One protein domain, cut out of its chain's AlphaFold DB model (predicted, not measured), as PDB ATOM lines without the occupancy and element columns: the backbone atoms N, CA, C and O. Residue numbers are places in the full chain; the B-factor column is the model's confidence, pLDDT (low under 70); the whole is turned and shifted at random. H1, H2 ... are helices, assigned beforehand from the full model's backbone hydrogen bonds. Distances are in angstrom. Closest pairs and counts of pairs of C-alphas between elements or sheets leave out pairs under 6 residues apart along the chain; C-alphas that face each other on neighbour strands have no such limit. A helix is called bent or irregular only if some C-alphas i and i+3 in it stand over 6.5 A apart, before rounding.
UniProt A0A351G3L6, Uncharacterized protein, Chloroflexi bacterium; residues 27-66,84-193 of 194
ATOM      1  N   LEU A  27     118.627 123.474 171.601       90.94
ATOM      2  CA  LEU A  27     117.786 123.192 172.774       90.94
ATOM      3  C   LEU A  27     118.124 121.845 173.414       90.94
ATOM      4  O   LEU A  27     118.188 121.736 174.633       90.94
ATOM      5  N   ILE A  28     118.365 120.817 172.600       88.88
ATOM      6  CA  ILE A  28     118.717 119.487 173.114       88.88
ATOM      7  C   ILE A  28     120.059 119.533 173.847       88.88
ATOM      8  O   ILE A  28     120.172 118.992 174.942       88.88
ATOM      9  N   ASP A  29     121.049 120.216 173.270       88.06
ATOM     10  CA  ASP A  29     122.386 120.336 173.855       88.06
ATOM     11  C   ASP A  29     122.320 121.068 175.210       88.06
ATOM     12  O   ASP A  29     122.933 120.635 176.186       88.06
ATOM     13  N   LEU A  30     121.492 122.119 175.295       92.19
ATOM     14  CA  LEU A  30     121.209 122.854 176.528       92.19
ATOM     15  C   LEU A  30     120.576 121.958 177.603       92.19
ATOM     16  O   LEU A  30     121.047 121.934 178.739       92.19
ATOM     17  N   LEU A  31     119.515 121.223 177.257       92.25
ATOM     18  CA  LEU A  31     118.764 120.398 178.212       92.25
ATOM     19  C   LEU A  31     119.553 119.176 178.686       92.25
ATOM     20  O   LEU A  31     119.417 118.762 179.841       92.25
ATOM     21  N   ILE A  32     120.395 118.612 177.821       88.75
ATOM     22  CA  ILE A  32     121.320 117.543 178.200       88.75
ATOM     23  C   ILE A  32     122.419 118.094 179.098       88.75
ATOM     24  O   ILE A  32     122.688 117.492 180.133       88.75
ATOM     25  N   GLY A  33     123.001 119.249 178.764       89.94
ATOM     26  CA  GLY A  33     123.958 119.932 179.634       89.94
ATOM     27  C   GLY A  33     123.376 120.176 181.025       89.94
ATOM     28  O   GLY A  33     123.979 119.781 182.021       89.94
ATOM     29  N   TRP A  34     122.149 120.700 181.093       93.56
ATOM     30  CA  TRP A  34     121.407 120.851 182.345       93.56
ATOM     31  C   TRP A  34     121.256 119.524 183.091       93.56
ATOM     32  O   TRP A  34     121.497 119.459 184.295       93.56
ATOM     33  N   ASN A  35     120.879 118.452 182.389       91.50
ATOM     34  CA  ASN A  35     120.718 117.143 183.013       91.50
ATOM     35  C   ASN A  35     122.032 116.615 183.603       91.50
ATOM     36  O   ASN A  35     122.080 116.110 184.726       91.50
ATOM     37  N   VAL A  36     123.127 116.769 182.870       89.56
ATOM     38  CA  VAL A  36     124.452 116.358 183.333       89.56
ATOM     39  C   VAL A  36     124.875 117.189 184.552       89.56
ATOM     40  O   VAL A  36     125.336 116.616 185.539       89.56
ATOM     41  N   VAL A  37     124.639 118.509 184.553       92.75
ATOM     42  CA  VAL A  37     124.902 119.373 185.722       92.75
ATOM     43  C   VAL A  37     124.073 118.945 186.929       92.75
ATOM     44  O   VAL A  37     124.641 118.718 187.996       92.75
ATOM     45  N   GLY A  38     122.755 118.792 186.774       92.81
ATOM     46  CA  GLY A  38     121.870 118.388 187.871       92.81
ATOM     47  C   GLY A  38     122.251 117.023 188.447       92.81
ATOM     48  O   GLY A  38     122.294 116.863 189.665       92.81
ATOM     49  N   THR A  39     122.652 116.080 187.588       88.94
ATOM     50  CA  THR A  39     123.166 114.769 188.010       88.94
ATOM     51  C   THR A  39     124.462 114.920 188.802       88.94
ATOM     52  O   THR A  39     124.619 114.314 189.858       88.94
ATOM     53  N   GLY A  40     125.389 115.760 188.340       89.94
ATOM     54  CA  GLY A  40     126.631 116.043 189.054       89.94
ATOM     55  C   GLY A  40     126.401 116.687 190.428       89.94
ATOM     56  O   GLY A  40     127.038 116.286 191.403       89.94
ATOM     57  N   ILE A  41     125.450 117.621 190.540       93.19
ATOM     58  CA  ILE A  41     125.073 118.245 191.820       93.19
ATOM     59  C   ILE A  41     124.383 117.233 192.741       93.19
ATOM     60  O   ILE A  41     124.672 117.206 193.938       93.19
ATOM     61  N   PHE A  42     123.511 116.374 192.209       92.19
ATOM     62  CA  PHE A  42     122.909 115.278 192.970       92.19
ATOM     63  C   PHE A  42     123.981 114.352 193.551       92.19
ATOM     64  O   PHE A  42     123.951 114.053 194.740       92.19
ATOM     65  N   LEU A  43     124.973 113.956 192.751       88.75
ATOM     66  CA  LEU A  43     126.076 113.112 193.217       88.75
ATOM     67  C   LEU A  43     126.951 113.797 194.276       88.75
ATOM     68  O   LEU A  43     127.563 113.108 195.086       88.75
ATOM     69  N   TYR A  44     127.034 115.129 194.256       91.12
ATOM     70  CA  TYR A  44     127.802 115.908 195.227       91.12
ATOM     71  C   TYR A  44     127.044 116.142 196.543       91.12
ATOM     72  O   TYR A  44     127.628 116.060 197.617       91.12
ATOM     73  N   SER A  45     125.750 116.452 196.459       93.75
ATOM     74  CA  SER A  45     124.914 116.857 197.601       93.75
ATOM     75  C   SER A  45     124.070 115.727 198.190       93.75
ATOM     76  O   SER A  45     123.513 115.889 199.271       93.75
ATOM     77  N   HIS A  46     123.915 114.619 197.463       91.50
ATOM     78  CA  HIS A  46     122.992 113.515 197.751       91.50
ATOM     79  C   HIS A  46     121.514 113.928 197.899       91.50
ATOM     80  O   HIS A  46     120.689 113.138 198.355       91.50
ATOM     81  N   SER A  47     121.147 115.148 197.489       94.44
ATOM     82  CA  SER A  47     119.785 115.666 197.626       94.44
ATOM     83  C   SER A  47     118.907 115.273 196.439       94.44
ATOM     84  O   SER A  47     119.151 115.678 195.299       94.44
ATOM     85  N   THR A  48     117.834 114.528 196.709       91.56
ATOM     86  CA  THR A  48     116.861 114.058 195.706       91.56
ATOM     87  C   THR A  48     116.194 115.191 194.926       91.56
ATOM     88  O   THR A  48     115.792 114.980 193.781       91.56
ATOM     89  N   PHE A  49     116.158 116.403 195.486       93.25
ATOM     90  CA  PHE A  49     115.662 117.604 194.814       93.25
ATOM     91  C   PHE A  49     116.356 117.848 193.464       93.25
ATOM     92  O   PHE A  49     115.696 118.096 192.451       93.25
ATOM     93  N   PHE A  50     117.683 117.703 193.409       89.12
ATOM     94  CA  PHE A  50     118.425 117.910 192.162       89.12
ATOM     95  C   PHE A  50     118.127 116.830 191.124       89.12
ATOM     96  O   PHE A  50     118.054 117.155 189.945       89.12
ATOM     97  N   SER A  51     117.857 115.594 191.563       85.19
ATOM     98  CA  SER A  51     117.435 114.493 190.687       85.19
ATOM     99  C   SER A  51     116.058 114.754 190.058       85.19
ATOM    100  O   SER A  51     115.863 114.576 188.849       85.19
ATOM    101  N   THR A  52     115.107 115.282 190.836       89.12
ATOM    102  CA  THR A  52     113.795 115.677 190.296       89.12
ATOM    103  C   THR A  52     113.897 116.838 189.306       89.12
ATOM    104  O   THR A  52     113.230 116.835 188.270       89.12
ATOM    105  N   LEU A  53     114.787 117.794 189.574       90.44
ATOM    106  CA  LEU A  53     114.999 118.970 188.733       90.44
ATOM    107  C   LEU A  53     115.643 118.616 187.380       90.44
ATOM    108  O   LEU A  53     115.304 119.216 186.363       90.44
ATOM    109  N   THR A  54     116.504 117.597 187.334       87.88
ATOM    110  CA  THR A  54     117.027 117.016 186.081       87.88
ATOM    111  C   THR A  54     115.919 116.471 185.184       87.88
ATOM    112  O   THR A  54     115.842 116.812 184.001       87.88
ATOM    113  N   ILE A  55     115.024 115.664 185.754       86.94
ATOM    114  CA  ILE A  55     113.918 115.044 185.015       86.94
ATOM    115  C   ILE A  55     112.960 116.118 184.487       86.94
ATOM    116  O   ILE A  55     112.510 116.042 183.341       86.94
ATOM    117  N   PHE A  56     112.701 117.155 185.290       89.44
ATOM    118  CA  PHE A  56     111.819 118.260 184.923       89.44
ATOM    119  C   PHE A  56     112.220 118.939 183.603       89.44
ATOM    120  O   PHE A  56     111.366 119.302 182.796       89.44
ATOM    121  N   CYS A  57     113.516 119.039 183.310       88.19
ATOM    122  CA  CYS A  57     113.993 119.673 182.083       88.19
ATOM    123  C   CYS A  57     113.583 118.955 180.797       88.19
ATOM    124  O   CYS A  57     113.409 119.613 179.772       88.19
ATOM    125  N   PHE A  58     113.352 117.641 180.828       85.69
ATOM    126  CA  PHE A  58     112.834 116.942 179.650       85.69
ATOM    127  C   PHE A  58     111.387 117.331 179.339       85.69
ATOM    128  O   PHE A  58     111.028 117.442 178.167       85.69
ATOM    129  N   PHE A  59     110.581 117.635 180.360       90.69
ATOM    130  CA  PHE A  59     109.220 118.142 180.165       90.69
ATOM    131  C   PHE A  59     109.207 119.542 179.546       90.69
ATOM    132  O   PHE A  59     108.289 119.878 178.799       90.69
ATOM    133  N   LEU A  60     110.254 120.337 179.788       91.00
ATOM    134  CA  LEU A  60     110.406 121.668 179.204       91.00
ATOM    135  C   LEU A  60     110.789 121.642 177.716       91.00
ATOM    136  O   LEU A  60     110.591 122.640 177.024       91.00
ATOM    137  N   TYR A  61     111.280 120.519 177.184       89.75
ATOM    138  CA  TYR A  61     111.709 120.437 175.785       89.75
ATOM    139  C   TYR A  61     110.596 120.807 174.802       89.75
ATOM    140  O   TYR A  61     110.787 121.659 173.934       89.75
ATOM    141  N   TYR A  62     109.423 120.188 174.945       88.81
ATOM    142  CA  TYR A  62     108.298 120.409 174.040       88.81
ATOM    143  C   TYR A  62     107.800 121.868 174.031       88.81
ATOM    144  O   TYR A  62     107.754 122.456 172.943       88.81
ATOM    145  N   PRO A  63     107.480 122.498 175.183       91.75
ATOM    146  CA  PRO A  63     107.030 123.888 175.199       91.75
ATOM    147  C   PRO A  63     108.114 124.864 174.729       91.75
ATOM    148  O   PRO A  63     107.796 125.768 173.955       91.75
ATOM    149  N   LEU A  64     109.394 124.671 175.095       91.19
ATOM    150  CA  LEU A  64     110.469 125.533 174.581       91.19
ATOM    151  C   LEU A  64     110.587 125.435 173.063       91.19
ATOM    152  O   LEU A  64     110.722 126.456 172.388       91.19
ATOM    153  N   LYS A  65     110.510 124.222 172.513       89.06
ATOM    154  CA  LYS A  65     110.612 124.022 171.070       89.06
ATOM    155  C   LYS A  65     109.433 124.650 170.331       89.06
ATOM    156  O   LYS A  65     109.623 125.277 169.289       89.06
ATOM    157  N   TYR A  66     108.227 124.530 170.882       87.44
ATOM    158  CA  TYR A  66     107.038 125.178 170.333       87.44
ATOM    159  C   TYR A  66     107.169 126.707 170.349       87.44
ATOM    160  O   TYR A  66     106.845 127.372 169.370       87.44
ATOM    161  N   PRO A  84     131.452 121.519 160.569       47.88
ATOM    162  CA  PRO A  84     132.023 122.557 161.420       47.88
ATOM    163  C   PRO A  84     133.545 122.642 161.287       47.88
ATOM    164  O   PRO A  84     134.217 121.645 161.023       47.88
ATOM    165  N   ALA A  85     134.093 123.839 161.504       53.53
ATOM    166  CA  ALA A  85     135.531 124.075 161.467       53.53
ATOM    167  C   ALA A  85     136.244 123.248 162.556       53.53
ATOM    168  O   ALA A  85     135.880 123.327 163.731       53.53
ATOM    169  N   MET A  86     137.283 122.492 162.172       45.28
ATOM    170  CA  MET A  86     138.084 121.623 163.062       45.28
ATOM    171  C   MET A  86     138.550 122.311 164.355       45.28
ATOM    172  O   MET A  86     138.651 121.675 165.401       45.28
ATOM    173  N   TRP A  87     138.764 123.624 164.304       48.03
ATOM    174  CA  TRP A  87     139.178 124.467 165.423       48.03
ATOM    175  C   TRP A  87     138.179 124.464 166.586       48.03
ATOM    176  O   TRP A  87     138.585 124.507 167.742       48.03
ATOM    177  N   MET A  88     136.876 124.348 166.308       51.91
ATOM    178  CA  MET A  88     135.843 124.307 167.349       51.91
ATOM    179  C   MET A  88     135.830 122.953 168.077       51.91
ATOM    180  O   MET A  88     135.641 122.903 169.290       51.91
ATOM    181  N   ILE A  89     136.113 121.865 167.346       53.50
ATOM    182  CA  ILE A  89     136.295 120.514 167.907       53.50
ATOM    183  C   ILE A  89     137.527 120.490 168.817       53.50
ATOM    184  O   ILE A  89     137.456 120.039 169.960       53.50
ATOM    185  N   GLY A  90     138.643 121.023 168.308       52.16
ATOM    186  CA  GLY A  90     139.904 121.121 169.036       52.16
ATOM    187  C   GLY A  90     139.805 122.022 170.265       52.16
ATOM    188  O   GLY A  90     140.382 121.695 171.295       52.16
ATOM    189  N   GLY A  91     139.021 123.103 170.198       62.88
ATOM    190  CA  GLY A  91     138.793 124.012 171.321       62.88
ATOM    191  C   GLY A  91     138.036 123.357 172.476       62.88
ATOM    192  O   GLY A  91     138.503 123.396 173.610       62.88
ATOM    193  N   ILE A  92     136.905 122.698 172.199       57.12
ATOM    194  CA  ILE A  92     136.114 122.014 173.240       57.12
ATOM    195  C   ILE A  92     136.909 120.843 173.834       57.12
ATOM    196  O   ILE A  92     136.984 120.710 175.055       57.12
ATOM    197  N   GLY A  93     137.553 120.033 172.984       57.25
ATOM    198  CA  GLY A  93     138.428 118.949 173.437       57.25
ATOM    199  C   GLY A  93     139.599 119.465 174.278       57.25
ATOM    200  O   GLY A  93     139.856 118.939 175.356       57.25
ATOM    201  N   GLY A  94     140.258 120.539 173.838       61.84
ATOM    202  CA  GLY A  94     141.383 121.161 174.536       61.84
ATOM    203  C   GLY A  94     141.006 121.751 175.894       61.84
ATOM    204  O   GLY A  94     141.748 121.573 176.858       61.84
ATOM    205  N   ILE A  95     139.835 122.386 176.013       66.69
ATOM    206  CA  ILE A  95     139.327 122.889 177.300       66.69
ATOM    207  C   ILE A  95     139.068 121.726 178.265       66.69
ATOM    208  O   ILE A  95     139.464 121.799 179.428       66.69
ATOM    209  N   LEU A  96     138.459 120.634 177.792       58.41
ATOM    210  CA  LEU A  96     138.209 119.451 178.623       58.41
ATOM    211  C   LEU A  96     139.516 118.789 179.084       58.41
ATOM    212  O   LEU A  96     139.619 118.417 180.252       58.41
ATOM    213  N   VAL A  97     140.535 118.725 178.219       61.34
ATOM    214  CA  VAL A  97     141.895 118.275 178.577       61.34
ATOM    215  C   VAL A  97     142.493 119.156 179.674       61.34
ATOM    216  O   VAL A  97     142.997 118.642 180.669       61.34
ATOM    217  N   LEU A  98     142.414 120.481 179.522       63.28
ATOM    218  CA  LEU A  98     142.953 121.446 180.484       63.28
ATOM    219  C   LEU A  98     142.303 121.302 181.862       63.28
ATOM    220  O   LEU A  98     143.006 121.194 182.867       63.28
ATOM    221  N   VAL A  99     140.970 121.229 181.905       62.69
ATOM    222  CA  VAL A  99     140.210 120.995 183.144       62.69
ATOM    223  C   VAL A  99     140.643 119.686 183.802       62.69
ATOM    224  O   VAL A  99     140.816 119.623 185.019       62.69
ATOM    225  N   ALA A 100     140.873 118.649 183.002       58.62
ATOM    226  CA  ALA A 100     141.269 117.349 183.503       58.62
ATOM    227  C   ALA A 100     142.706 117.312 184.051       58.62
ATOM    228  O   ALA A 100     142.944 116.703 185.095       58.62
ATOM    229  N   ILE A 101     143.647 117.994 183.389       59.34
ATOM    230  CA  ILE A 101     145.033 118.145 183.855       59.34
ATOM    231  C   ILE A 101     145.060 118.914 185.179       59.34
ATOM    232  O   ILE A 101     145.671 118.444 186.138       59.34
ATOM    233  N   ILE A 102     144.351 120.047 185.260       65.12
ATOM    234  CA  ILE A 102     144.240 120.838 186.497       65.12
ATOM    235  C   ILE A 102     143.698 119.955 187.623       65.12
ATOM    236  O   ILE A 102     144.265 119.910 188.712       65.12
ATOM    237  N   TYR A 103     142.645 119.188 187.352       58.38
ATOM    238  CA  TYR A 103     142.035 118.329 188.358       58.38
ATOM    239  C   TYR A 103     142.959 117.185 188.810       58.38
ATOM    240  O   TYR A 103     143.072 116.924 190.007       58.38
ATOM    241  N   GLY A 104     143.644 116.511 187.880       59.53
ATOM    242  CA  GLY A 104     144.545 115.393 188.185       59.53
ATOM    243  C   GLY A 104     145.799 115.808 188.957       59.53
ATOM    244  O   GLY A 104     146.219 115.100 189.871       59.53
ATOM    245  N   VAL A 105     146.364 116.974 188.629       62.81
ATOM    246  CA  VAL A 105     147.589 117.490 189.258       62.81
ATOM    247  C   VAL A 105     147.298 118.132 190.618       62.81
ATOM    248  O   VAL A 105     148.050 117.914 191.568       62.81
ATOM    249  N   VAL A 106     146.201 118.888 190.744       64.12
ATOM    250  CA  VAL A 106     145.908 119.671 191.959       64.12
ATOM    251  C   VAL A 106     145.265 118.824 193.064       64.12
ATOM    252  O   VAL A 106     145.583 119.017 194.234       64.12
ATOM    253  N   LEU A 107     144.392 117.863 192.735       59.97
ATOM    254  CA  LEU A 107     143.572 117.161 193.740       59.97
ATOM    255  C   LEU A 107     144.117 115.794 194.197       59.97
ATOM    256  O   LEU A 107     143.433 115.116 194.963       59.97
ATOM    257  N   LYS A 108     145.324 115.393 193.757       56.22
ATOM    258  CA  LYS A 108     146.078 114.194 194.204       56.22
ATOM    259  C   LYS A 108     145.205 112.957 194.508       56.22
ATOM    260  O   LYS A 108     145.322 112.346 195.569       56.22
ATOM    261  N   LYS A 109     144.305 112.577 193.593       55.84
ATOM    262  CA  LYS A 109     143.462 111.375 193.749       55.84
ATOM    263  C   LYS A 109     144.123 110.121 193.147       55.84
ATOM    264  O   LYS A 109     144.813 110.231 192.136       55.84
ATOM    265  N   PRO A 110     143.864 108.919 193.705       51.00
ATOM    266  CA  PRO A 110     144.582 107.675 193.381       51.00
ATOM    267  C   PRO A 110     144.335 107.099 191.973       51.00
ATOM    268  O   PRO A 110     144.892 106.063 191.637       51.00
ATOM    269  N   LEU A 111     143.523 107.749 191.133       53.94
ATOM    270  CA  LEU A 111     143.228 107.297 189.765       53.94
ATOM    271  C   LEU A 111     144.263 107.746 188.710       53.94
ATOM    272  O   LEU A 111     144.164 107.337 187.554       53.94
ATOM    273  N   GLY A 112     145.262 108.557 189.082       62.53
ATOM    274  CA  GLY A 112     146.348 108.966 188.181       62.53
ATOM    275  C   GLY A 112     145.874 109.647 186.885       62.53
ATOM    276  O   GLY A 112     144.828 110.296 186.847       62.53
ATOM    277  N   PHE A 113     146.644 109.491 185.800       59.53
ATOM    278  CA  PHE A 113     146.364 110.061 184.467       59.53
ATOM    279  C   PHE A 113     145.157 109.433 183.736       59.53
ATOM    280  O   PHE A 113     144.709 109.976 182.726       59.53
ATOM    281  N   ALA A 114     144.595 108.325 184.231       62.28
ATOM    282  CA  ALA A 114     143.526 107.596 183.545       62.28
ATOM    283  C   ALA A 114     142.197 108.374 183.497       62.28
ATOM    284  O   ALA A 114     141.533 108.396 182.462       62.28
ATOM    285  N   GLY A 115     141.831 109.059 184.586       63.28
ATOM    286  CA  GLY A 115     140.620 109.890 184.640       63.28
ATOM    287  C   GLY A 115     140.642 111.029 183.610       63.28
ATOM    288  O   GLY A 115     139.694 111.165 182.833       63.28
ATOM    289  N   PRO A 116     141.736 111.809 183.531       63.19
ATOM    290  CA  PRO A 116     141.868 112.855 182.527       63.19
ATOM    291  C   PRO A 116     141.846 112.385 181.077       63.19
ATOM    292  O   PRO A 116     141.223 113.026 180.227       63.19
ATOM    293  N   ILE A 117     142.481 111.248 180.792       64.62
ATOM    294  CA  ILE A 117     142.482 110.645 179.455       64.62
ATOM    295  C   ILE A 117     141.069 110.181 179.081       64.62
ATOM    296  O   ILE A 117     140.600 110.487 177.987       64.62
ATOM    297  N   ALA A 118     140.354 109.527 180.001       65.81
ATOM    298  CA  ALA A 118     138.968 109.122 179.780       65.81
ATOM    299  C   ALA A 118     138.059 110.334 179.520       65.81
ATOM    300  O   ALA A 118     137.297 110.319 178.556       65.81
ATOM    301  N   LEU A 119     138.185 111.412 180.307       66.25
ATOM    302  CA  LEU A 119     137.421 112.651 180.109       66.25
ATOM    303  C   LEU A 119     137.702 113.283 178.740       66.25
ATOM    304  O   LEU A 119     136.785 113.742 178.064       66.25
ATOM    305  N   THR A 120     138.966 113.277 178.326       63.75
ATOM    306  CA  THR A 120     139.409 113.802 177.032       63.75
ATOM    307  C   THR A 120     138.816 112.999 175.884       63.75
ATOM    308  O   THR A 120     138.246 113.574 174.962       63.75
ATOM    309  N   ILE A 121     138.901 111.669 175.946       66.56
ATOM    310  CA  ILE A 121     138.360 110.782 174.910       66.56
ATOM    311  C   ILE A 121     136.840 110.919 174.842       66.56
ATOM    312  O   ILE A 121     136.294 111.059 173.748       66.56
ATOM    313  N   PHE A 122     136.159 110.958 175.992       69.75
ATOM    314  CA  PHE A 122     134.722 111.216 176.041       69.75
ATOM    315  C   PHE A 122     134.381 112.577 175.449       69.75
ATOM    316  O   PHE A 122     133.492 112.649 174.613       69.75
ATOM    317  N   GLY A 123     135.106 113.630 175.823       69.62
ATOM    318  CA  GLY A 123     134.926 114.985 175.313       69.62
ATOM    319  C   GLY A 123     135.130 115.098 173.805       69.62
ATOM    320  O   GLY A 123     134.333 115.739 173.123       69.62
ATOM    321  N   ILE A 124     136.154 114.429 173.272       65.31
ATOM    322  CA  ILE A 124     136.436 114.355 171.835       65.31
ATOM    323  C   ILE A 124     135.339 113.566 171.116       65.31
ATOM    324  O   ILE A 124     134.825 114.047 170.110       65.31
ATOM    325  N   ALA A 125     134.927 112.406 171.634       67.25
ATOM    326  CA  ALA A 125     133.832 111.619 171.066       67.25
ATOM    327  C   ALA A 125     132.512 112.410 171.069       67.25
ATOM    328  O   ALA A 125     131.786 112.420 170.073       67.25
ATOM    329  N   PHE A 126     132.244 113.150 172.148       69.38
ATOM    330  CA  PHE A 126     131.106 114.061 172.264       69.38
ATOM    331  C   PHE A 126     131.189 115.203 171.250       69.38
ATOM    332  O   PHE A 126     130.223 115.479 170.543       69.38
ATOM    333  N   GLY A 127     132.355 115.840 171.137       66.75
ATOM    334  CA  GLY A 127     132.620 116.896 170.168       66.75
ATOM    335  C   GLY A 127     132.408 116.404 168.741       66.75
ATOM    336  O   GLY A 127     131.678 117.032 167.981       66.75
ATOM    337  N   MET A 128     132.952 115.237 168.391       64.69
ATOM    338  CA  MET A 128     132.747 114.607 167.085       64.69
ATOM    339  C   MET A 128     131.272 114.302 166.817       64.69
ATOM    340  O   MET A 128     130.795 114.525 165.707       64.69
ATOM    341  N   VAL A 129     130.512 113.852 167.813       66.31
ATOM    342  CA  VAL A 129     129.062 113.644 167.693       66.31
ATOM    343  C   VAL A 129     128.318 114.952 167.425       66.31
ATOM    344  O   VAL A 129     127.485 115.024 166.518       66.31
ATOM    345  N   LEU A 130     128.652 116.005 168.169       64.06
ATOM    346  CA  LEU A 130     128.040 117.328 168.040       64.06
ATOM    347  C   LEU A 130     128.265 117.951 166.655       64.06
ATOM    348  O   LEU A 130     127.464 118.782 166.207       64.06
ATOM    349  N   ILE A 131     129.350 117.539 165.995       63.47
ATOM    350  CA  ILE A 131     129.937 118.201 164.830       63.47
ATOM    351  C   ILE A 131     129.811 117.376 163.541       63.47
ATOM    352  O   ILE A 131     129.596 117.952 162.477       63.47
ATOM    353  N   SER A 132     129.826 116.043 163.613       59.31
ATOM    354  CA  SER A 132     129.648 115.125 162.466       59.31
ATOM    355  C   SER A 132     128.268 115.222 161.812       59.31
ATOM    356  O   SER A 132     128.016 114.643 160.754       59.31
ATOM    357  N   GLY A 133     127.343 115.942 162.447       56.59
ATOM    358  CA  GLY A 133     125.952 115.960 162.050       56.59
ATOM    359  C   GLY A 133     125.260 114.632 162.344       56.59
ATOM    360  O   GLY A 133     124.144 114.436 161.901       56.59
ATOM    361  N   PHE A 134     125.814 113.678 163.084       60.59
ATOM    362  CA  PHE A 134     124.998 112.518 163.455       60.59
ATOM    363  C   PHE A 134     123.661 112.950 164.090       60.59
ATOM    364  O   PHE A 134     123.562 114.052 164.641       60.59
ATOM    365  N   ASN A 135     122.600 112.145 163.940       68.00
ATOM    366  CA  ASN A 135     121.322 112.463 164.579       68.00
ATOM    367  C   ASN A 135     121.592 112.621 166.079       68.00
ATOM    368  O   ASN A 135     121.881 111.634 166.756       68.00
ATOM    369  N   ARG A 136     121.576 113.869 166.564       73.19
ATOM    370  CA  ARG A 136     122.082 114.212 167.897       73.19
ATOM    371  C   ARG A 136     121.357 113.414 168.965       73.19
ATOM    372  O   ARG A 136     121.992 112.940 169.893       73.19
ATOM    373  N   ILE A 137     120.064 113.159 168.761       71.94
ATOM    374  CA  ILE A 137     119.268 112.292 169.631       71.94
ATOM    375  C   ILE A 137     119.864 110.888 169.725       71.94
ATOM    376  O   ILE A 137     120.085 110.416 170.831       71.94
ATOM    377  N   LEU A 138     120.153 110.227 168.599       66.88
ATOM    378  CA  LEU A 138     120.741 108.880 168.610       66.88
ATOM    379  C   LEU A 138     122.114 108.875 169.270       66.88
ATOM    380  O   LEU A 138     122.445 107.971 170.030       66.88
ATOM    381  N   ALA A 139     122.911 109.900 168.997       73.62
ATOM    382  CA  ALA A 139     124.237 109.977 169.566       73.62
ATOM    383  C   ALA A 139     124.189 110.188 171.088       73.62
ATOM    384  O   ALA A 139     124.922 109.522 171.813       73.62
ATOM    385  N   TYR A 140     123.269 111.018 171.581       75.69
ATOM    386  CA  TYR A 140     123.004 111.176 173.009       75.69
ATOM    387  C   TYR A 140     122.382 109.940 173.654       75.69
ATOM    388  O   TYR A 140     122.737 109.615 174.784       75.69
ATOM    389  N   LEU A 141     121.525 109.213 172.934       69.06
ATOM    390  CA  LEU A 141     120.948 107.946 173.386       69.06
ATOM    391  C   LEU A 141     122.031 106.899 173.673       69.06
ATOM    392  O   LEU A 141     121.853 106.078 174.561       69.06
ATOM    393  N   ILE A 142     123.150 106.934 172.945       65.19
ATOM    394  CA  ILE A 142     124.285 106.020 173.142       65.19
ATOM    395  C   ILE A 142     125.275 106.590 174.166       65.19
ATOM    396  O   ILE A 142     125.704 105.889 175.082       65.19
ATOM    397  N   LEU A 143     125.632 107.870 174.033       72.06
ATOM    398  CA  LEU A 143     126.631 108.519 174.880       72.06
ATOM    399  C   LEU A 143     126.186 108.649 176.332       72.06
ATOM    400  O   LEU A 143     127.024 108.534 177.219       72.06
ATOM    401  N   PHE A 144     124.903 108.895 176.591       73.88
ATOM    402  CA  PHE A 144     124.417 109.124 177.948       73.88
ATOM    403  C   PHE A 144     124.447 107.849 178.815       73.88
ATOM    404  O   PHE A 144     125.040 107.895 179.895       73.88
ATOM    405  N   PRO A 145     123.940 106.681 178.365       65.31
ATOM    406  CA  PRO A 145     124.148 105.420 179.076       65.31
ATOM    407  C   PRO A 145     125.625 105.062 179.212       65.31
ATOM    408  O   PRO A 145     126.042 104.628 180.280       65.31
ATOM    409  N   LEU A 146     126.435 105.287 178.170       66.12
ATOM    410  CA  LEU A 146     127.876 105.036 178.228       66.12
ATOM    411  C   LEU A 146     128.546 105.903 179.305       66.12
ATOM    412  O   LEU A 146     129.342 105.404 180.094       66.12
ATOM    413  N   PHE A 147     128.175 107.182 179.384       73.25
ATOM    414  CA  PHE A 147     128.639 108.113 180.408       73.25
ATOM    415  C   PHE A 147     128.257 107.649 181.820       73.25
ATOM    416  O   PHE A 147     129.086 107.698 182.724       73.25
ATOM    417  N   ILE A 148     127.039 107.138 182.019       68.44
ATOM    418  CA  ILE A 148     126.600 106.613 183.320       68.44
ATOM    419  C   ILE A 148     127.326 105.305 183.664       68.44
ATOM    420  O   ILE A 148     127.931 105.198 184.730       68.44
ATOM    421  N   VAL A 149     127.306 104.314 182.771       64.81
ATOM    422  CA  VAL A 149     127.837 102.965 183.031       64.81
ATOM    423  C   VAL A 149     129.359 102.985 183.171       64.81
ATOM    424  O   VAL A 149     129.895 102.467 184.147       64.81
ATOM    425  N   VAL A 150     130.063 103.613 182.228       63.56
ATOM    426  CA  VAL A 150     131.534 103.660 182.223       63.56
ATOM    427  C   VAL A 150     132.038 104.734 183.178       63.56
ATOM    428  O   VAL A 150     133.009 104.522 183.897       63.56
ATOM    429  N   GLY A 151     131.379 105.890 183.214       65.69
ATOM    430  CA  GLY A 151     131.824 107.015 184.022       65.69
ATOM    431  C   GLY A 151     131.559 106.846 185.508       65.69
ATOM    432  O   GLY A 151     132.489 106.925 186.313       65.69
ATOM    433  N   LEU A 152     130.296 106.618 185.872       65.06
ATOM    434  CA  LEU A 152     129.893 106.489 187.274       65.06
ATOM    435  C   LEU A 152     130.133 105.072 187.797       65.06
ATOM    436  O   LEU A 152     130.641 104.922 188.907       65.06
ATOM    437  N   GLY A 153     129.841 104.043 186.995       62.84
ATOM    438  CA  GLY A 153     130.005 102.642 187.401       62.84
ATOM    439  C   GLY A 153     131.451 102.265 187.735       62.84
ATOM    440  O   GLY A 153     131.697 101.589 188.731       62.84
ATOM    441  N   LEU A 154     132.423 102.774 186.972       65.19
ATOM    442  CA  LEU A 154     133.852 102.536 187.220       65.19
ATOM    443  C   LEU A 154     134.502 103.611 188.113       65.19
ATOM    444  O   LEU A 154     135.717 103.608 188.297       65.19
ATOM    445  N   LYS A 155     133.708 104.542 188.670       68.44
ATOM    446  CA  LYS A 155     134.166 105.676 189.501       68.44
ATOM    447  C   LYS A 155     135.217 106.577 188.827       68.44
ATOM    448  O   LYS A 155     135.940 107.296 189.518       68.44
ATOM    449  N   PHE A 156     135.295 106.572 187.493       67.56
ATOM    450  CA  PHE A 156     136.202 107.436 186.730       67.56
ATOM    451  C   PHE A 156     135.747 108.898 186.730       67.56
ATOM    452  O   PHE A 156     136.580 109.803 186.753       67.56
ATOM    453  N   LEU A 157     134.434 109.135 186.722       70.94
ATOM    454  CA  LEU A 157     133.848 110.471 186.726       70.94
ATOM    455  C   LEU A 157     133.512 110.899 188.154       70.94
ATOM    456  O   LEU A 157     132.637 110.344 188.817       70.94
ATOM    457  N   THR A 158     134.226 111.919 188.631       80.25
ATOM    458  CA  THR A 158     133.896 112.577 189.901       80.25
ATOM    459  C   THR A 158     132.724 113.549 189.715       80.25
ATOM    460  O   THR A 158     132.544 114.070 188.613       80.25
ATOM    461  N   PRO A 159     131.942 113.852 190.771       85.12
ATOM    462  CA  PRO A 159     130.798 114.763 190.662       85.12
ATOM    463  C   PRO A 159     131.161 116.121 190.041       85.12
ATOM    464  O   PRO A 159     130.457 116.625 189.175       85.12
ATOM    465  N   THR A 160     132.314 116.673 190.415       82.12
ATOM    466  CA  THR A 160     132.875 117.925 189.882       82.12
ATOM    467  C   THR A 160     133.178 117.854 188.385       82.12
ATOM    468  O   THR A 160     132.862 118.790 187.654       82.12
ATOM    469  N   MET A 161     133.743 116.741 187.904       78.44
ATOM    470  CA  MET A 161     133.977 116.518 186.472       78.44
ATOM    471  C   MET A 161     132.662 116.420 185.697       78.44
ATOM    472  O   MET A 161     132.535 117.018 184.632       78.44
ATOM    473  N   THR A 162     131.672 115.715 186.247       83.94
ATOM    474  CA  THR A 162     130.328 115.627 185.662       83.94
ATOM    475  C   THR A 162     129.701 117.015 185.536       83.94
ATOM    476  O   THR A 162     129.239 117.376 184.457       83.94
ATOM    477  N   ILE A 163     129.769 117.839 186.589       87.88
ATOM    478  CA  ILE A 163     129.295 119.230 186.546       87.88
ATOM    479  C   ILE A 163     130.025 120.017 185.451       87.88
ATOM    480  O   ILE A 163     129.370 120.668 184.641       87.88
ATOM    481  N   ALA A 164     131.355 119.928 185.381       83.25
ATOM    482  CA  ALA A 164     132.143 120.655 184.386       83.25
ATOM    483  C   ALA A 164     131.745 120.293 182.943       83.25
ATOM    484  O   ALA A 164     131.524 121.187 182.126       83.25
ATOM    485  N   VAL A 165     131.581 119.000 182.639       81.75
ATOM    486  CA  VAL A 165     131.113 118.535 181.320       81.75
ATOM    487  C   VAL A 165     129.721 119.085 181.014       81.75
ATOM    488  O   VAL A 165     129.493 119.615 179.927       81.75
ATOM    489  N   GLY A 166     128.800 119.015 181.978       87.44
ATOM    490  CA  GLY A 166     127.448 119.542 181.810       87.44
ATOM    491  C   GLY A 166     127.427 121.047 181.532       87.44
ATOM    492  O   GLY A 166     126.709 121.491 180.637       87.44
ATOM    493  N   VAL A 167     128.261 121.829 182.225       88.88
ATOM    494  CA  VAL A 167     128.386 123.280 182.003       88.88
ATOM    495  C   VAL A 167     128.898 123.578 180.596       88.88
ATOM    496  O   VAL A 167     128.329 124.430 179.916       88.88
ATOM    497  N   VAL A 168     129.923 122.863 180.125       84.56
ATOM    498  CA  VAL A 168     130.455 123.040 178.763       84.56
ATOM    499  C   VAL A 168     129.379 122.755 177.710       84.56
ATOM    500  O   VAL A 168     129.218 123.537 176.770       84.56
ATOM    501  N   LEU A 169     128.595 121.687 177.884       85.06
ATOM    502  CA  LEU A 169     127.479 121.366 176.988       85.06
ATOM    503  C   LEU A 169     126.384 122.421 177.017       85.06
ATOM    504  O   LEU A 169     125.872 122.810 175.967       85.06
ATOM    505  N   MET A 170     126.059 122.917 178.206       90.75
ATOM    506  CA  MET A 170     125.059 123.957 178.377       90.75
ATOM    507  C   MET A 170     125.492 125.243 177.664       90.75
ATOM    508  O   MET A 170     124.723 125.782 176.873       90.75
ATOM    509  N   LEU A 171     126.742 125.687 177.847       88.25
ATOM    510  CA  LEU A 171     127.301 126.853 177.151       88.25
ATOM    511  C   LEU A 171     127.285 126.678 175.628       88.25
ATOM    512  O   LEU A 171     126.917 127.601 174.901       88.25
ATOM    513  N   TYR A 172     127.631 125.487 175.142       85.50
ATOM    514  CA  TYR A 172     127.581 125.175 173.717       85.50
ATOM    515  C   TYR A 172     126.145 125.185 173.161       85.50
ATOM    516  O   TYR A 172     125.905 125.723 172.076       85.50
ATOM    517  N   GLY A 173     125.179 124.651 173.914       88.62
ATOM    518  CA  GLY A 173     123.756 124.703 173.575       88.62
ATOM    519  C   GLY A 173     123.212 126.130 173.542       88.62
ATOM    520  O   GLY A 173     122.538 126.495 172.582       88.62
ATOM    521  N   ILE A 174     123.578 126.968 174.523       92.00
ATOM    522  CA  ILE A 174     123.248 128.405 174.537       92.00
ATOM    523  C   ILE A 174     123.814 129.086 173.294       92.00
ATOM    524  O   ILE A 174     123.089 129.796 172.599       92.00
ATOM    525  N   TRP A 175     125.093 128.863 172.989       91.06
ATOM    526  CA  TRP A 175     125.735 129.457 171.818       91.06
ATOM    527  C   TRP A 175     125.014 129.074 170.518       91.06
ATOM    528  O   TRP A 175     124.714 129.949 169.701       91.06
ATOM    529  N   GLN A 176     124.657 127.797 170.347       86.12
ATOM    530  CA  GLN A 176     123.877 127.353 169.191       86.12
ATOM    531  C   GLN A 176     122.473 127.951 169.152       86.12
ATOM    532  O   GLN A 176     122.036 128.362 168.080       86.12
ATOM    533  N   LEU A 177     121.789 128.039 170.292       89.94
ATOM    534  CA  LEU A 177     120.456 128.629 170.387       89.94
ATOM    535  C   LEU A 177     120.474 130.110 170.001       89.94
ATOM    536  O   LEU A 177     119.647 130.556 169.206       89.94
ATOM    537  N   VAL A 178     121.456 130.866 170.495       90.56
ATOM    538  CA  VAL A 178     121.656 132.275 170.127       90.56
ATOM    539  C   VAL A 178     121.952 132.400 168.635       90.56
ATOM    540  O   VAL A 178     121.349 133.231 167.955       90.56
ATOM    541  N   ASN A 179     122.843 131.561 168.102       87.25
ATOM    542  CA  ASN A 179     123.162 131.562 166.679       87.25
ATOM    543  C   ASN A 179     121.936 131.209 165.817       87.25
ATOM    544  O   ASN A 179     121.700 131.833 164.782       87.25
ATOM    545  N   PHE A 180     121.119 130.251 166.263       86.81
ATOM    546  CA  PHE A 180     119.873 129.860 165.611       86.81
ATOM    547  C   PHE A 180     118.862 131.009 165.593       86.81
ATOM    548  O   PHE A 180     118.321 131.307 164.530       86.81
ATOM    549  N   ILE A 181     118.653 131.685 166.728       89.31
ATOM    550  CA  ILE A 181     117.734 132.828 166.833       89.31
ATOM    551  C   ILE A 181     118.188 133.974 165.924       89.31
ATOM    552  O   ILE A 181     117.362 134.546 165.222       89.31
ATOM    553  N   ARG A 182     119.492 134.278 165.889       86.88
ATOM    554  CA  ARG A 182     120.047 135.340 165.031       86.88
ATOM    555  C   ARG A 182     119.935 135.023 163.543       86.88
ATOM    556  O   ARG A 182     119.710 135.922 162.744       86.88
ATOM    557  N   THR A 183     120.110 133.759 163.168       84.62
ATOM    558  CA  THR A 183     120.078 133.340 161.758       84.62
ATOM    559  C   THR A 183     118.646 133.168 161.235       84.62
ATOM    560  O   THR A 183     118.431 133.221 160.028       84.62
ATOM    561  N   ASN A 184     117.667 132.958 162.122       83.50
ATOM    562  CA  ASN A 184     116.276 132.672 161.766       83.50
ATOM    563  C   ASN A 184     115.324 133.641 162.502       83.50
ATOM    564  O   ASN A 184     114.728 133.252 163.513       83.50
ATOM    565  N   PRO A 185     115.187 134.896 162.030       80.56
ATOM    566  CA  PRO A 185     114.266 135.873 162.614       80.56
ATOM    567  C   PRO A 185     112.797 135.441 162.462       80.56
ATOM    568  O   PRO A 185     112.462 134.547 161.670       80.56
ATOM    569  N   LYS A 186     111.902 136.043 163.254       80.06
ATOM    570  CA  LYS A 186     110.463 135.743 163.175       80.06
ATOM    571  C   LYS A 186     109.861 136.387 161.920       80.06
ATOM    572  O   LYS A 186     110.274 137.465 161.525       80.06
ATOM    573  N   LEU A 187     108.846 135.753 161.325       67.69
ATOM    574  CA  LEU A 187     108.132 136.283 160.147       67.69
ATOM    575  C   LEU A 187     107.565 137.695 160.361       67.69
ATOM    576  O   LEU A 187     107.709 138.529 159.480       67.69
ATOM    577  N   ALA A 188     107.025 137.986 161.548       60.66
ATOM    578  CA  ALA A 188     106.483 139.309 161.865       60.66
ATOM    579  C   ALA A 188     107.544 140.431 161.895       60.66
ATOM    580  O   ALA A 188     107.215 141.575 161.623       60.66
ATOM    581  N   GLU A 189     108.817 140.125 162.177       56.44
ATOM    582  CA  GLU A 189     109.887 141.142 162.200       56.44
ATOM    583  C   GLU A 189     110.315 141.583 160.791       56.44
ATOM    584  O   GLU A 189     110.932 142.629 160.644       56.44
ATOM    585  N   VAL A 190     110.019 140.801 159.747       54.94
ATOM    586  CA  VAL A 190     110.408 141.133 158.364       54.94
ATOM    587  C   VAL A 190     109.402 142.091 157.714       54.94
ATOM    588  O   VAL A 190     109.800 142.908 156.893       54.94
ATOM    589  N   GLU A 191     108.125 142.029 158.104       54.09
ATOM    590  CA  GLU A 191     107.080 142.938 157.605       54.09
ATOM    591  C   GLU A 191     107.177 144.354 158.196       54.09
ATOM    592  O   GLU A 191     106.720 145.294 157.562       54.09
ATOM    593  N   GLU A 192     107.791 144.536 159.370       51.94
ATOM    594  CA  GLU A 192     107.963 145.866 159.987       51.94
ATOM    595  C   GLU A 192     109.210 146.628 159.494       51.94
ATOM    596  O   GLU A 192     109.364 147.813 159.786       51.94
ATOM    597  N   ILE A 193     110.114 145.962 158.767       53.34
ATOM    598  CA  ILE A 193     111.389 146.539 158.295       53.34
ATOM    599  C   ILE A 193     111.390 146.751 156.760       53.34
ATOM    600  O   ILE A 193     112.335 147.331 156.223       53.34
TER     601      ILE A 193
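What this domain is: This is residues 27 to 66 and 84 to 193 of the 194 residues of an uncharacterized protein of Chloroflexi bacterium (UniProt A0A351G3L6). A lengthwise bundle of helices has its longest helix, H6, packed along H1, with H2 folded back along H1 and apart from H6; H3, H4 and H5 fold back and forth beside this pair, H3 just meeting H6 and H5 coming near H1, and the far end of H6 and little H7 stick out as a tail, residues 178 to 193. The bundle is named for H1, H3, H4, H5 and H6, and its contacts on H3's side of H6 are few. The printed part has 150 residues with seven named helices, H1 to H7 in order, and no named strand: all helix. It is compact, with a radius of gyration of the C-alphas of 17.1 A, yet elongated, spanning 63 by 38 by 27 A, the tail adding to the length.

Where its parts are: H6, residues 159 to 183, runs 36.0 A from C-alpha 159 at (130.798, 114.763, 190.662) to C-alpha 183 at (120.078, 133.340, 161.758). H1 is residues 27 to 45, 26.6 A, starting at (117.786, 123.192, 172.774). H2, residues 48 to 66, 29.4 A, has a kink of 36 degrees near residue 59 and is irregular, but only just: C-alphas 59 and 62 are 6.6 A apart. H3 is residues 86 to 106, 30.0 A; H4 is residues 114 to 131, 25.4 A; H5 is residues 136 to 152, 22.3 A. H7 is residues 187 to 191.

How they stand to each other: H6 and H1 touch, opposite ways at a shallow tilt of 20 degrees; their closest C-alphas, Gly 33 and Gly 166, are 4.1 A apart. H1 and H2 form a hairpin, their closest C-alphas, Asn 35 and Thr 54, 4.8 A apart. H3, with residues 92 to 100 alone, and H6, with residues 161 to 168 alone, only just touch, with 3 pairs of C-alphas within 8 A; the closest are Leu 96 and Val 165, 7.6 A. H3 and H4 form a hairpin, closest at the C-alphas of Ala 100 and Pro 116, 4.6 A. H4 and H5 form another, with residues 126 to 130 and 136 to 143 alone, closest at the C-alphas of Val 129 and Ala 139, 6.3 A. H1 and H5 are near each other; H5 and H6 are apart. Every O i to N i+4 pair is within hydrogen-bond range in H1, H3, H4 and H6; H2 has 10 of 15, H5 12 of 13, and H7 0 of 1, with 1 of 2 O i to N i+3 pairs.

The domain as a whole: The C-alphas farthest apart, Pro 110 and Glu 191, are 62.7 A apart. Residues 67 to 83 are not printed; C-alphas 66 and 84 are 26.7 A apart across the cut. Of the links that are printed whole, none is long. Mean pLDDT of the printed part is 74.4; 73 residues are under 70, among them 84 to 135 and 187 to 193.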